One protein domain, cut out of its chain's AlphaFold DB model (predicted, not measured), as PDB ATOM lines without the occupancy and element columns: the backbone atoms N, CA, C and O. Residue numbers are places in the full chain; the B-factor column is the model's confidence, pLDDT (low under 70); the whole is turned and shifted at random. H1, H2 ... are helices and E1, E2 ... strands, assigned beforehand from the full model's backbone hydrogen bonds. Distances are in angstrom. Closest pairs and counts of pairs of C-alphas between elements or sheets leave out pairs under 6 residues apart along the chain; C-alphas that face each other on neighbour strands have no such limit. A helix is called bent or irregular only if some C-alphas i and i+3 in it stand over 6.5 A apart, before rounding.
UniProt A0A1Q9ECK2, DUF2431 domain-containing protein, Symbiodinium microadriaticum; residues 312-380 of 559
ATOM      1  N   GLU A 312      99.461 132.719 142.717       75.25
ATOM      2  CA  GLU A 312     100.295 132.418 143.885       75.25
ATOM      3  C   GLU A 312     101.771 132.787 143.683       75.25
ATOM      4  O   GLU A 312     102.387 133.411 144.543       75.25
ATOM      5  N   GLY A 313     102.359 132.473 142.523       79.75
ATOM      6  CA  GLY A 313     103.753 132.833 142.269       79.75
ATOM      7  C   GLY A 313     103.955 134.348 142.152       79.75
ATOM      8  O   GLY A 313     104.998 134.866 142.550       79.75
ATOM      9  N   ALA A 314     102.942 135.079 141.674       87.00
ATOM     10  CA  ALA A 314     102.960 136.540 141.676       87.00
ATOM     11  C   ALA A 314     102.859 137.126 143.099       87.00
ATOM     12  O   ALA A 314     103.508 138.136 143.380       87.00
ATOM     13  N   GLU A 315     102.093 136.491 143.991       91.00
ATOM     14  CA  GLU A 315     101.978 136.873 145.405       91.00
ATOM     15  C   GLU A 315     103.316 136.685 146.138       91.00
ATOM     16  O   GLU A 315     103.820 137.643 146.722       91.00
ATOM     17  N   ILE A 316     103.971 135.528 145.981       86.25
ATOM     18  CA  ILE A 316     105.295 135.249 146.576       86.25
ATOM     19  C   ILE A 316     106.348 136.266 146.112       86.25
ATOM     20  O   ILE A 316     107.113 136.806 146.914       86.25
ATOM     21  N   ILE A 317     106.390 136.571 144.812       91.44
ATOM     22  CA  ILE A 317     107.334 137.566 144.281       91.44
ATOM     23  C   ILE A 317     107.019 138.961 144.832       91.44
ATOM     24  O   ILE A 317     107.945 139.735 145.093       91.44
ATOM     25  N   SER A 318     105.738 139.290 145.034       94.06
ATOM     26  CA  SER A 318     105.346 140.543 145.682       94.06
ATOM     27  C   SER A 318     105.834 140.600 147.126       94.06
ATOM     28  O   SER A 318     106.405 141.614 147.516       94.06
ATOM     29  N   GLU A 319     105.694 139.523 147.899       92.75
ATOM     30  CA  GLU A 319     106.208 139.455 149.273       92.75
ATOM     31  C   GLU A 319     107.729 139.644 149.320       92.75
ATOM     32  O   GLU A 319     108.237 140.444 150.109       92.75
ATOM     33  N   TRP A 320     108.478 138.977 148.432       93.25
ATOM     34  CA  TRP A 320     109.932 139.155 148.330       93.25
ATOM     35  C   TRP A 320     110.321 140.578 147.952       93.25
ATOM     36  O   TRP A 320     111.288 141.125 148.488       93.25
ATOM     37  N   ARG A 321     109.579 141.183 147.022       95.44
ATOM     38  CA  ARG A 321     109.776 142.576 146.629       95.44
ATOM     39  C   ARG A 321     109.550 143.496 147.819       95.44
ATOM     40  O   ARG A 321     110.414 144.319 148.099       95.44
ATOM     41  N   ASP A 322     108.444 143.337 148.531       95.12
ATOM     42  CA  ASP A 322     108.058 144.234 149.618       95.12
ATOM     43  C   ASP A 322     108.990 144.080 150.831       95.12
ATOM     44  O   ASP A 322     109.297 145.067 151.504       95.12
ATOM     45  N   ALA A 323     109.513 142.875 151.076       93.62
ATOM     46  CA  ALA A 323     110.495 142.611 152.127       93.62
ATOM     47  C   ALA A 323     111.883 143.208 151.830       93.62
ATOM     48  O   ALA A 323     112.604 143.588 152.756       93.62
ATOM     49  N   ARG A 324     112.284 143.277 150.554       94.69
ATOM     50  CA  ARG A 324     113.659 143.637 150.155       94.69
ATOM     51  C   ARG A 324     113.791 145.047 149.616       94.69
ATOM     52  O   ARG A 324     114.836 145.668 149.796       94.69
ATOM     53  N   LEU A 325     112.769 145.537 148.931       96.75
ATOM     54  CA  LEU A 325     112.790 146.826 148.272       96.75
ATOM     55  C   LEU A 325     111.966 147.853 149.046       96.75
ATOM     56  O   LEU A 325     111.033 147.535 149.788       96.75
ATOM     57  N   GLU A 326     112.333 149.111 148.875       97.38
ATOM     58  CA  GLU A 326     111.556 150.262 149.308       97.38
ATOM     59  C   GLU A 326     111.398 151.247 148.144       97.38
ATOM     60  O   GLU A 326     112.295 151.348 147.298       97.38
ATOM     61  N   PRO A 327     110.266 151.971 148.070       98.00
ATOM     62  CA  PRO A 327     110.111 153.063 147.121       98.00
ATOM     63  C   PRO A 327     111.222 154.104 147.291       98.00
ATOM     64  O   PRO A 327     111.622 154.425 148.411       98.00
ATOM     65  N   CYS A 328     111.706 154.648 146.183       97.75
ATOM     66  CA  CYS A 328     112.724 155.695 146.184       97.75
ATOM     67  C   CYS A 328     112.524 156.662 145.019       97.75
ATOM     68  O   CYS A 328     111.648 156.465 144.177       97.75
ATOM     69  N   GLU A 329     113.345 157.704 144.965       97.75
ATOM     70  CA  GLU A 329     113.441 158.547 143.778       97.75
ATOM     71  C   GLU A 329     114.295 157.853 142.713       97.75
ATOM     72  O   GLU A 329     115.257 157.153 143.025       97.75
ATOM     73  N   LEU A 330     113.998 158.082 141.430       97.06
ATOM     74  CA  LEU A 330     114.757 157.468 140.330       97.06
ATOM     75  C   LEU A 330     116.258 157.823 140.383       97.06
ATOM     76  O   LEU A 330     117.090 157.043 139.929       97.06
ATOM     77  N   SER A 331     116.604 158.978 140.958       97.00
ATOM     78  CA  SER A 331     117.987 159.423 141.170       97.00
ATOM     79  C   SER A 331     118.750 158.636 142.239       97.00
ATOM     80  O   SER A 331     119.976 158.684 142.246       97.00
ATOM     81  N   ASP A 332     118.054 157.931 143.135       96.12
ATOM     82  CA  ASP A 332     118.682 157.118 144.185       96.12
ATOM     83  C   ASP A 332     119.183 155.767 143.650       96.12
ATOM     84  O   ASP A 332     119.941 155.066 144.324       96.12
ATOM     85  N   ILE A 333     118.747 155.381 142.448       96.12
ATOM     86  CA  ILE A 333     119.072 154.097 141.833       96.12
ATOM     87  C   ILE A 333     120.411 154.217 141.107       96.12
ATOM     88  O   ILE A 333     120.495 154.797 140.026       96.12
ATOM     89  N   GLN A 334     121.465 153.655 141.702       94.19
ATOM     90  CA  GLN A 334     122.818 153.716 141.140       94.19
ATOM     91  C   GLN A 334     122.991 152.810 139.917       94.19
ATOM     92  O   GLN A 334     123.592 153.223 138.928       94.19
ATOM     93  N   ASP A 335     122.460 151.587 139.982       95.56
ATOM     94  CA  ASP A 335     122.578 150.600 138.910       95.56
ATOM     95  C   ASP A 335     121.266 149.813 138.732       95.56
ATOM     96  O   ASP A 335     120.987 148.893 139.504       95.56
ATOM     97  N   PRO A 336     120.451 150.126 137.708       92.81
ATOM     98  CA  PRO A 336     119.201 149.416 137.438       92.81
ATOM     99  C   PRO A 336     119.407 147.966 136.962       92.81
ATOM    100  O   PRO A 336     118.428 147.216 136.899       92.81
ATOM    101  N   ALA A 337     120.645 147.578 136.621       94.88
ATOM    102  CA  ALA A 337     121.040 146.221 136.253       94.88
ATOM    103  C   ALA A 337     121.665 145.430 137.413       94.88
ATOM    104  O   ALA A 337     122.051 144.274 137.228       94.88
ATOM    105  N   SER A 338     121.705 146.000 138.620       94.38
ATOM    106  CA  SER A 338     122.242 145.330 139.802       94.38
ATOM    107  C   SER A 338     121.539 143.997 140.075       94.38
ATOM    108  O   SER A 338     120.308 143.906 140.100       94.38
ATOM    109  N   LEU A 339     122.327 142.960 140.370       90.69
ATOM    110  CA  LEU A 339     121.820 141.654 140.810       90.69
ATOM    111  C   LEU A 339     121.070 141.725 142.153       90.69
ATOM    112  O   LEU A 339     120.454 140.741 142.560       90.69
ATOM    113  N   GLU A 340     121.079 142.857 142.854       91.12
ATOM    114  CA  GLU A 340     120.262 143.066 144.056       91.12
ATOM    115  C   GLU A 340     118.756 142.994 143.771       91.12
ATOM    116  O   GLU A 340     117.985 142.577 144.639       91.12
ATOM    117  N   TYR A 341     118.349 143.314 142.538       94.75
ATOM    118  CA  TYR A 341     116.971 143.183 142.058       94.75
ATOM    119  C   TYR A 341     116.614 141.766 141.586       94.75
ATOM    120  O   TYR A 341     115.477 141.527 141.172       94.75
ATOM    121  N   TYR A 342     117.565 140.830 141.642       93.62
ATOM    122  CA  TYR A 342     117.396 139.434 141.259       93.62
ATOM    123  C   TYR A 342     117.335 138.533 142.497       93.62
ATOM    124  O   TYR A 342     118.302 138.440 143.263       93.62
ATOM    125  N   PHE A 343     116.212 137.838 142.686       90.81
ATOM    126  CA  PHE A 343     116.020 136.918 143.807       90.81
ATOM    127  C   PHE A 343     115.103 135.756 143.423       90.81
ATOM    128  O   PHE A 343     114.081 135.965 142.781       90.81
ATOM    129  N   GLY A 344     115.478 134.523 143.784       83.62
ATOM    130  CA  GLY A 344     114.648 133.340 143.515       83.62
ATOM    131  C   GLY A 344     114.320 133.117 142.031       83.62
ATOM    132  O   GLY A 344     113.233 132.662 141.711       83.62
ATOM    133  N   GLN A 345     115.230 133.479 141.116       88.50
ATOM    134  CA  GLN A 345     114.983 133.503 139.663       88.50
ATOM    135  C   GLN A 345     113.908 134.492 139.194       88.50
ATOM    136  O   GLN A 345     113.503 134.447 138.036       88.50
ATOM    137  N   ALA A 346     113.492 135.426 140.044       93.06
ATOM    138  CA  ALA A 346     112.565 136.489 139.706       93.06
ATOM    139  C   ALA A 346     113.256 137.858 139.714       93.06
ATOM    140  O   ALA A 346     114.156 138.143 140.509       93.06
ATOM    141  N   CYS A 347     112.801 138.730 138.821       96.56
ATOM    142  CA  CYS A 347     113.086 140.153 138.862       96.56
ATOM    143  C   CYS A 347     112.121 140.828 139.840       96.56
ATOM    144  O   CYS A 347     110.923 140.911 139.571       96.56
ATOM    145  N   LEU A 348     112.637 141.376 140.938       96.50
ATOM    146  CA  LEU A 348     111.824 142.032 141.967       96.50
ATOM    147  C   LEU A 348     111.195 143.354 141.494       96.50
ATOM    148  O   LEU A 348     110.256 143.845 142.112       96.50
ATOM    149  N   ILE A 349     111.670 143.931 140.385       97.06
ATOM    150  CA  ILE A 349     111.100 145.157 139.807       97.06
ATOM    151  C   ILE A 349     109.856 144.858 138.968       97.06
ATOM    152  O   ILE A 349     108.818 145.496 139.138       97.06
ATOM    153  N   CYS A 350     109.955 143.910 138.031       96.38
ATOM    154  CA  CYS A 350     108.890 143.660 137.053       96.38
ATOM    155  C   CYS A 350     108.135 142.339 137.250       96.38
ATOM    156  O   CYS A 350     107.177 142.090 136.517       96.38
ATOM    157  N   GLY A 351     108.554 141.507 138.205       95.06
ATOM    158  CA  GLY A 351     107.959 140.207 138.513       95.06
ATOM    159  C   GLY A 351     108.260 139.104 137.495       95.06
ATOM    160  O   GLY A 351     107.714 138.012 137.599       95.06
ATOM    161  N   ALA A 352     109.092 139.368 136.485       94.31
ATOM    162  CA  ALA A 352     109.412 138.375 135.466       94.31
ATOM    163  C   ALA A 352     110.350 137.295 136.011       94.31
ATOM    164  O   ALA A 352     111.278 137.597 136.757       94.31
ATOM    165  N   ILE A 353     110.161 136.058 135.554       90.81
ATOM    166  CA  ILE A 353     111.099 134.962 135.797       90.81
ATOM    167  C   ILE A 353     112.240 135.047 134.793       90.81
ATOM    168  O   ILE A 353     112.018 135.145 133.585       90.81
ATOM    169  N   VAL A 354     113.467 135.038 135.299       89.00
ATOM    170  CA  VAL A 354     114.681 135.255 134.520       89.00
ATOM    171  C   VAL A 354     115.759 134.291 135.006       89.00
ATOM    172  O   VAL A 354     116.004 134.129 136.203       89.00
ATOM    173  N   SER A 355     116.446 133.634 134.078       85.38
ATOM    174  CA  SER A 355     117.658 132.893 134.425       85.38
ATOM    175  C   SER A 355     118.792 133.870 134.739       85.38
ATOM    176  O   SER A 355     118.869 134.945 134.149       85.38
ATOM    177  N   ILE A 356     119.725 133.494 135.616       85.75
ATOM    178  CA  ILE A 356     120.869 134.363 135.936       85.75
ATOM    179  C   ILE A 356     121.694 134.716 134.686       85.75
ATOM    180  O   ILE A 356     122.146 135.843 134.541       85.75
ATOM    181  N   LYS A 357     121.799 133.788 133.722       83.50
ATOM    182  CA  LYS A 357     122.468 134.013 132.428       83.50
ATOM    183  C   LYS A 357     121.742 135.038 131.547       83.50
ATOM    184  O   LYS A 357     122.372 135.682 130.720       83.50
ATOM    185  N   GLY A 358     120.424 135.166 131.696       88.88
ATOM    186  CA  GLY A 358     119.600 136.126 130.962       88.88
ATOM    187  C   GLY A 358     119.411 137.460 131.685       88.88
ATOM    188  O   GLY A 358     118.697 138.318 131.165       88.88
ATOM    189  N   TRP A 359     120.008 137.638 132.870       94.25
ATOM    190  CA  TRP A 359     119.772 138.803 133.719       94.25
ATOM    191  C   TRP A 359     120.169 140.116 133.043       94.25
ATOM    192  O   TRP A 359     119.337 141.013 132.951       94.25
ATOM    193  N   ASP A 360     121.375 140.212 132.483       94.88
ATOM    194  CA  ASP A 360     121.867 141.464 131.885       94.88
ATOM    195  C   ASP A 360     120.983 141.932 130.717       94.88
ATOM    196  O   ASP A 360     120.623 143.108 130.599       94.88
ATOM    197  N   ALA A 361     120.565 140.988 129.868       95.81
ATOM    198  CA  ALA A 361     119.650 141.254 128.761       95.81
ATOM    199  C   ALA A 361     118.245 141.644 129.253       95.81
ATOM    200  O   ALA A 361     117.580 142.490 128.652       95.81
ATOM    201  N   HIS A 362     117.785 141.037 130.349       96.50
ATOM    202  CA  HIS A 362     116.501 141.358 130.959       96.50
ATOM    203  C   HIS A 362     116.496 142.749 131.602       96.50
ATOM    204  O   HIS A 362     115.602 143.548 131.310       96.50
ATOM    205  N   ALA A 363     117.485 143.049 132.446       96.94
ATOM    206  CA  ALA A 363     117.550 144.281 133.224       96.94
ATOM    207  C   ALA A 363     117.822 145.516 132.345       96.94
ATOM    208  O   ALA A 363     117.343 146.611 132.629       96.94
ATOM    209  N   SER A 364     118.495 145.339 131.203       96.25
ATOM    210  CA  SER A 364     118.603 146.374 130.158       96.25
ATOM    211  C   SER A 364     117.362 146.469 129.249       96.25
ATOM    212  O   SER A 364     117.250 147.362 128.403       96.25
ATOM    213  N   GLY A 365     116.398 145.560 129.411       96.69
ATOM    214  CA  GLY A 365     115.201 145.464 128.589       96.69
ATOM    215  C   GLY A 365     114.186 146.579 128.854       96.69
ATOM    216  O   GLY A 365     113.927 146.978 129.989       96.69
ATOM    217  N   LYS A 366     113.503 147.031 127.792       97.06
ATOM    218  CA  LYS A 366     112.504 148.119 127.864       97.06
ATOM    219  C   LYS A 366     111.415 147.888 128.917       97.06
ATOM    220  O   LYS A 366     111.001 148.842 129.558       97.06
ATOM    221  N   LYS A 367     110.946 146.646 129.093       95.38
ATOM    222  CA  LYS A 367     109.887 146.320 130.067       95.38
ATOM    223  C   LYS A 367     110.350 146.524 131.511       95.38
ATOM    224  O   LYS A 367     109.595 147.081 132.302       95.38
ATOM    225  N   HIS A 368     111.572 146.093 131.833       96.75
ATOM    226  CA  HIS A 368     112.180 146.301 133.150       96.75
ATOM    227  C   HIS A 368     112.342 147.792 133.426       96.75
ATOM    228  O   HIS A 368     111.808 148.290 134.411       96.75
ATOM    229  N   LEU A 369     112.961 148.522 132.495       97.19
ATOM    230  CA  LEU A 369     113.186 149.964 132.628       97.19
ATOM    231  C   LEU A 369     111.879 150.759 132.747       97.19
ATOM    232  O   LEU A 369     111.793 151.667 133.566       97.19
ATOM    233  N   GLN A 370     110.838 150.403 131.986       97.44
ATOM    234  CA  GLN A 370     109.517 151.032 132.103       97.44
ATOM    235  C   GLN A 370     108.875 150.778 133.471       97.44
ATOM    236  O   GLN A 370     108.286 151.691 134.045       97.44
ATOM    237  N   ARG A 371     108.987 149.556 134.006       97.12
ATOM    238  CA  ARG A 371     108.478 149.226 135.347       97.12
ATOM    239  C   ARG A 371     109.257 149.956 136.436       97.12
ATOM    240  O   ARG A 371     108.629 150.504 137.334       97.12
ATOM    241  N   LEU A 372     110.578 150.036 136.304       97.06
ATOM    242  CA  LEU A 372     111.435 150.779 137.224       97.06
ATOM    243  C   LEU A 372     111.133 152.281 137.210       97.06
ATOM    244  O   LEU A 372     111.085 152.907 138.258       97.06
ATOM    245  N   GLN A 373     110.887 152.865 136.035       97.25
ATOM    246  CA  GLN A 373     110.489 154.271 135.914       97.25
ATOM    247  C   GLN A 373     109.101 154.536 136.507       97.25
ATOM    248  O   GLN A 373     108.887 155.586 137.103       97.25
ATOM    249  N   ALA A 374     108.160 153.603 136.339       97.62
ATOM    250  CA  ALA A 374     106.810 153.731 136.883       97.62
ATOM    251  C   ALA A 374     106.769 153.568 138.411       97.62
ATOM    252  O   ALA A 374     105.939 154.188 139.070       97.62
ATOM    253  N   GLN A 375     107.645 152.728 138.963       97.31
ATOM    254  CA  GLN A 375     107.738 152.453 140.391       97.31
ATOM    255  C   GLN A 375     109.217 152.306 140.787       97.31
ATOM    256  O   GLN A 375     109.721 151.180 140.870       97.31
ATOM    257  N   PRO A 376     109.932 153.425 141.006       97.62
ATOM    258  CA  PRO A 376     111.342 153.371 141.352       97.62
ATOM    259  C   PRO A 376     111.511 152.771 142.744       97.62
ATOM    260  O   PRO A 376     110.888 153.197 143.719       97.62
ATOM    261  N   MET A 377     112.344 151.740 142.826       97.44
ATOM    262  CA  MET A 377     112.573 150.971 144.040       97.44
ATOM    263  C   MET A 377     114.070 150.728 144.223       97.44
ATOM    264  O   MET A 377     114.784 150.428 143.262       97.44
ATOM    265  N   LYS A 378     114.542 150.825 145.465       96.25
ATOM    266  CA  LYS A 378     115.917 150.499 145.857       96.25
ATOM    267  C   LYS A 378     115.919 149.416 146.920       96.25
ATOM    268  O   LYS A 378     114.911 149.200 147.590       96.25
ATOM    269  N   LEU A 379     117.043 148.721 147.052       94.69
ATOM    270  CA  LEU A 379     117.230 147.762 148.130       94.69
ATOM    271  C   LEU A 379     117.199 148.502 149.476       94.69
ATOM    272  O   LEU A 379     117.869 149.521 149.644       94.69
ATOM    273  N   ARG A 380     116.429 147.987 150.436       95.44
ATOM    274  CA  ARG A 380     116.419 148.503 151.808       95.44
ATOM    275  C   ARG A 380     117.803 148.330 152.432       95.44
ATOM    276  O   ARG A 380     118.399 147.253 152.358       95.44
TER     277      ARG A 380
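This is residues 312 to 380 of the 559 residues of the protein "DUF2431 domain-containing protein" of Symbiodinium microadriaticum (UniProt A0A1Q9ECK2). A two-strand sheet, E1 and E2, and helix H1, which leads straight into E1, make one side of this small domain, and helices H2 and H3 make the opposite side. Between these two sides winds a long stretch with no named element, residues 328 to 355, and from H3 a tight link returns to E2 beside E1. The printed part has 69 residues with three named helices and two named strands, in the order H1, E1, H2, H3, E2; the sheet is antiparallel, in the order E1, E2, and the class is mostly helix, with 36 residues in named elements. The whole is compact, with a radius of gyration of the C-alphas of 10.9 A, and spans 30 by 25 by 17 A.

Look first at the sheet, where E1, residues 325 to 327, and E2, residues 377 to 379, are antiparallel neighbours at 141 degrees. You will find N 326 and O 378 within hydrogen-bond range at 2.9 A, and N 378 and O 326 also at 2.9 A. H1, residues 312 to 324, runs into E1 by a tight link; its closest C-alphas to E2 are those of Arg 324 and Leu 379, 5.8 A apart. Cross now to H2, residues 356 to 363, and H3, residues 366 to 374, which are close but not clearly touching: their closest C-alphas, those of His 362 and His 368, are 6.9 A apart. They run the same way at a steep tilt of 61 degrees. H1 is apart from both H2 and H3. H2 is irregular, with C-alphas 357 and 360 7.5 A apart. Every O i to N i+4 pair is within hydrogen-bond range in H1 and H3, but 2 of 4 are in H2. In the long stretch, residues 342 to 343 pair with residues 346 to 347, antiparallel.

Find C-alpha 325 at (112.790, 146.826, 148.272), where E1 begins; it is 6.9 A long, and E2 is 7.0 A long, ending at C-alpha 379, (117.230, 147.762, 148.130). H1 begins at C-alpha 312, (100.295, 132.418, 143.885), and runs 18.5 A to C-alpha 324. H2 measures 10.8 A and H3 12.1 A.

The two C-alphas farthest apart are those of Glu 312 and Ser 331, 32.4 A. The printed part has no cut. The link from E1 to H2, with 28 residues, is long; the other links are tight. The mean pLDDT of the printed part is 93.7, and no printed residue is under 70.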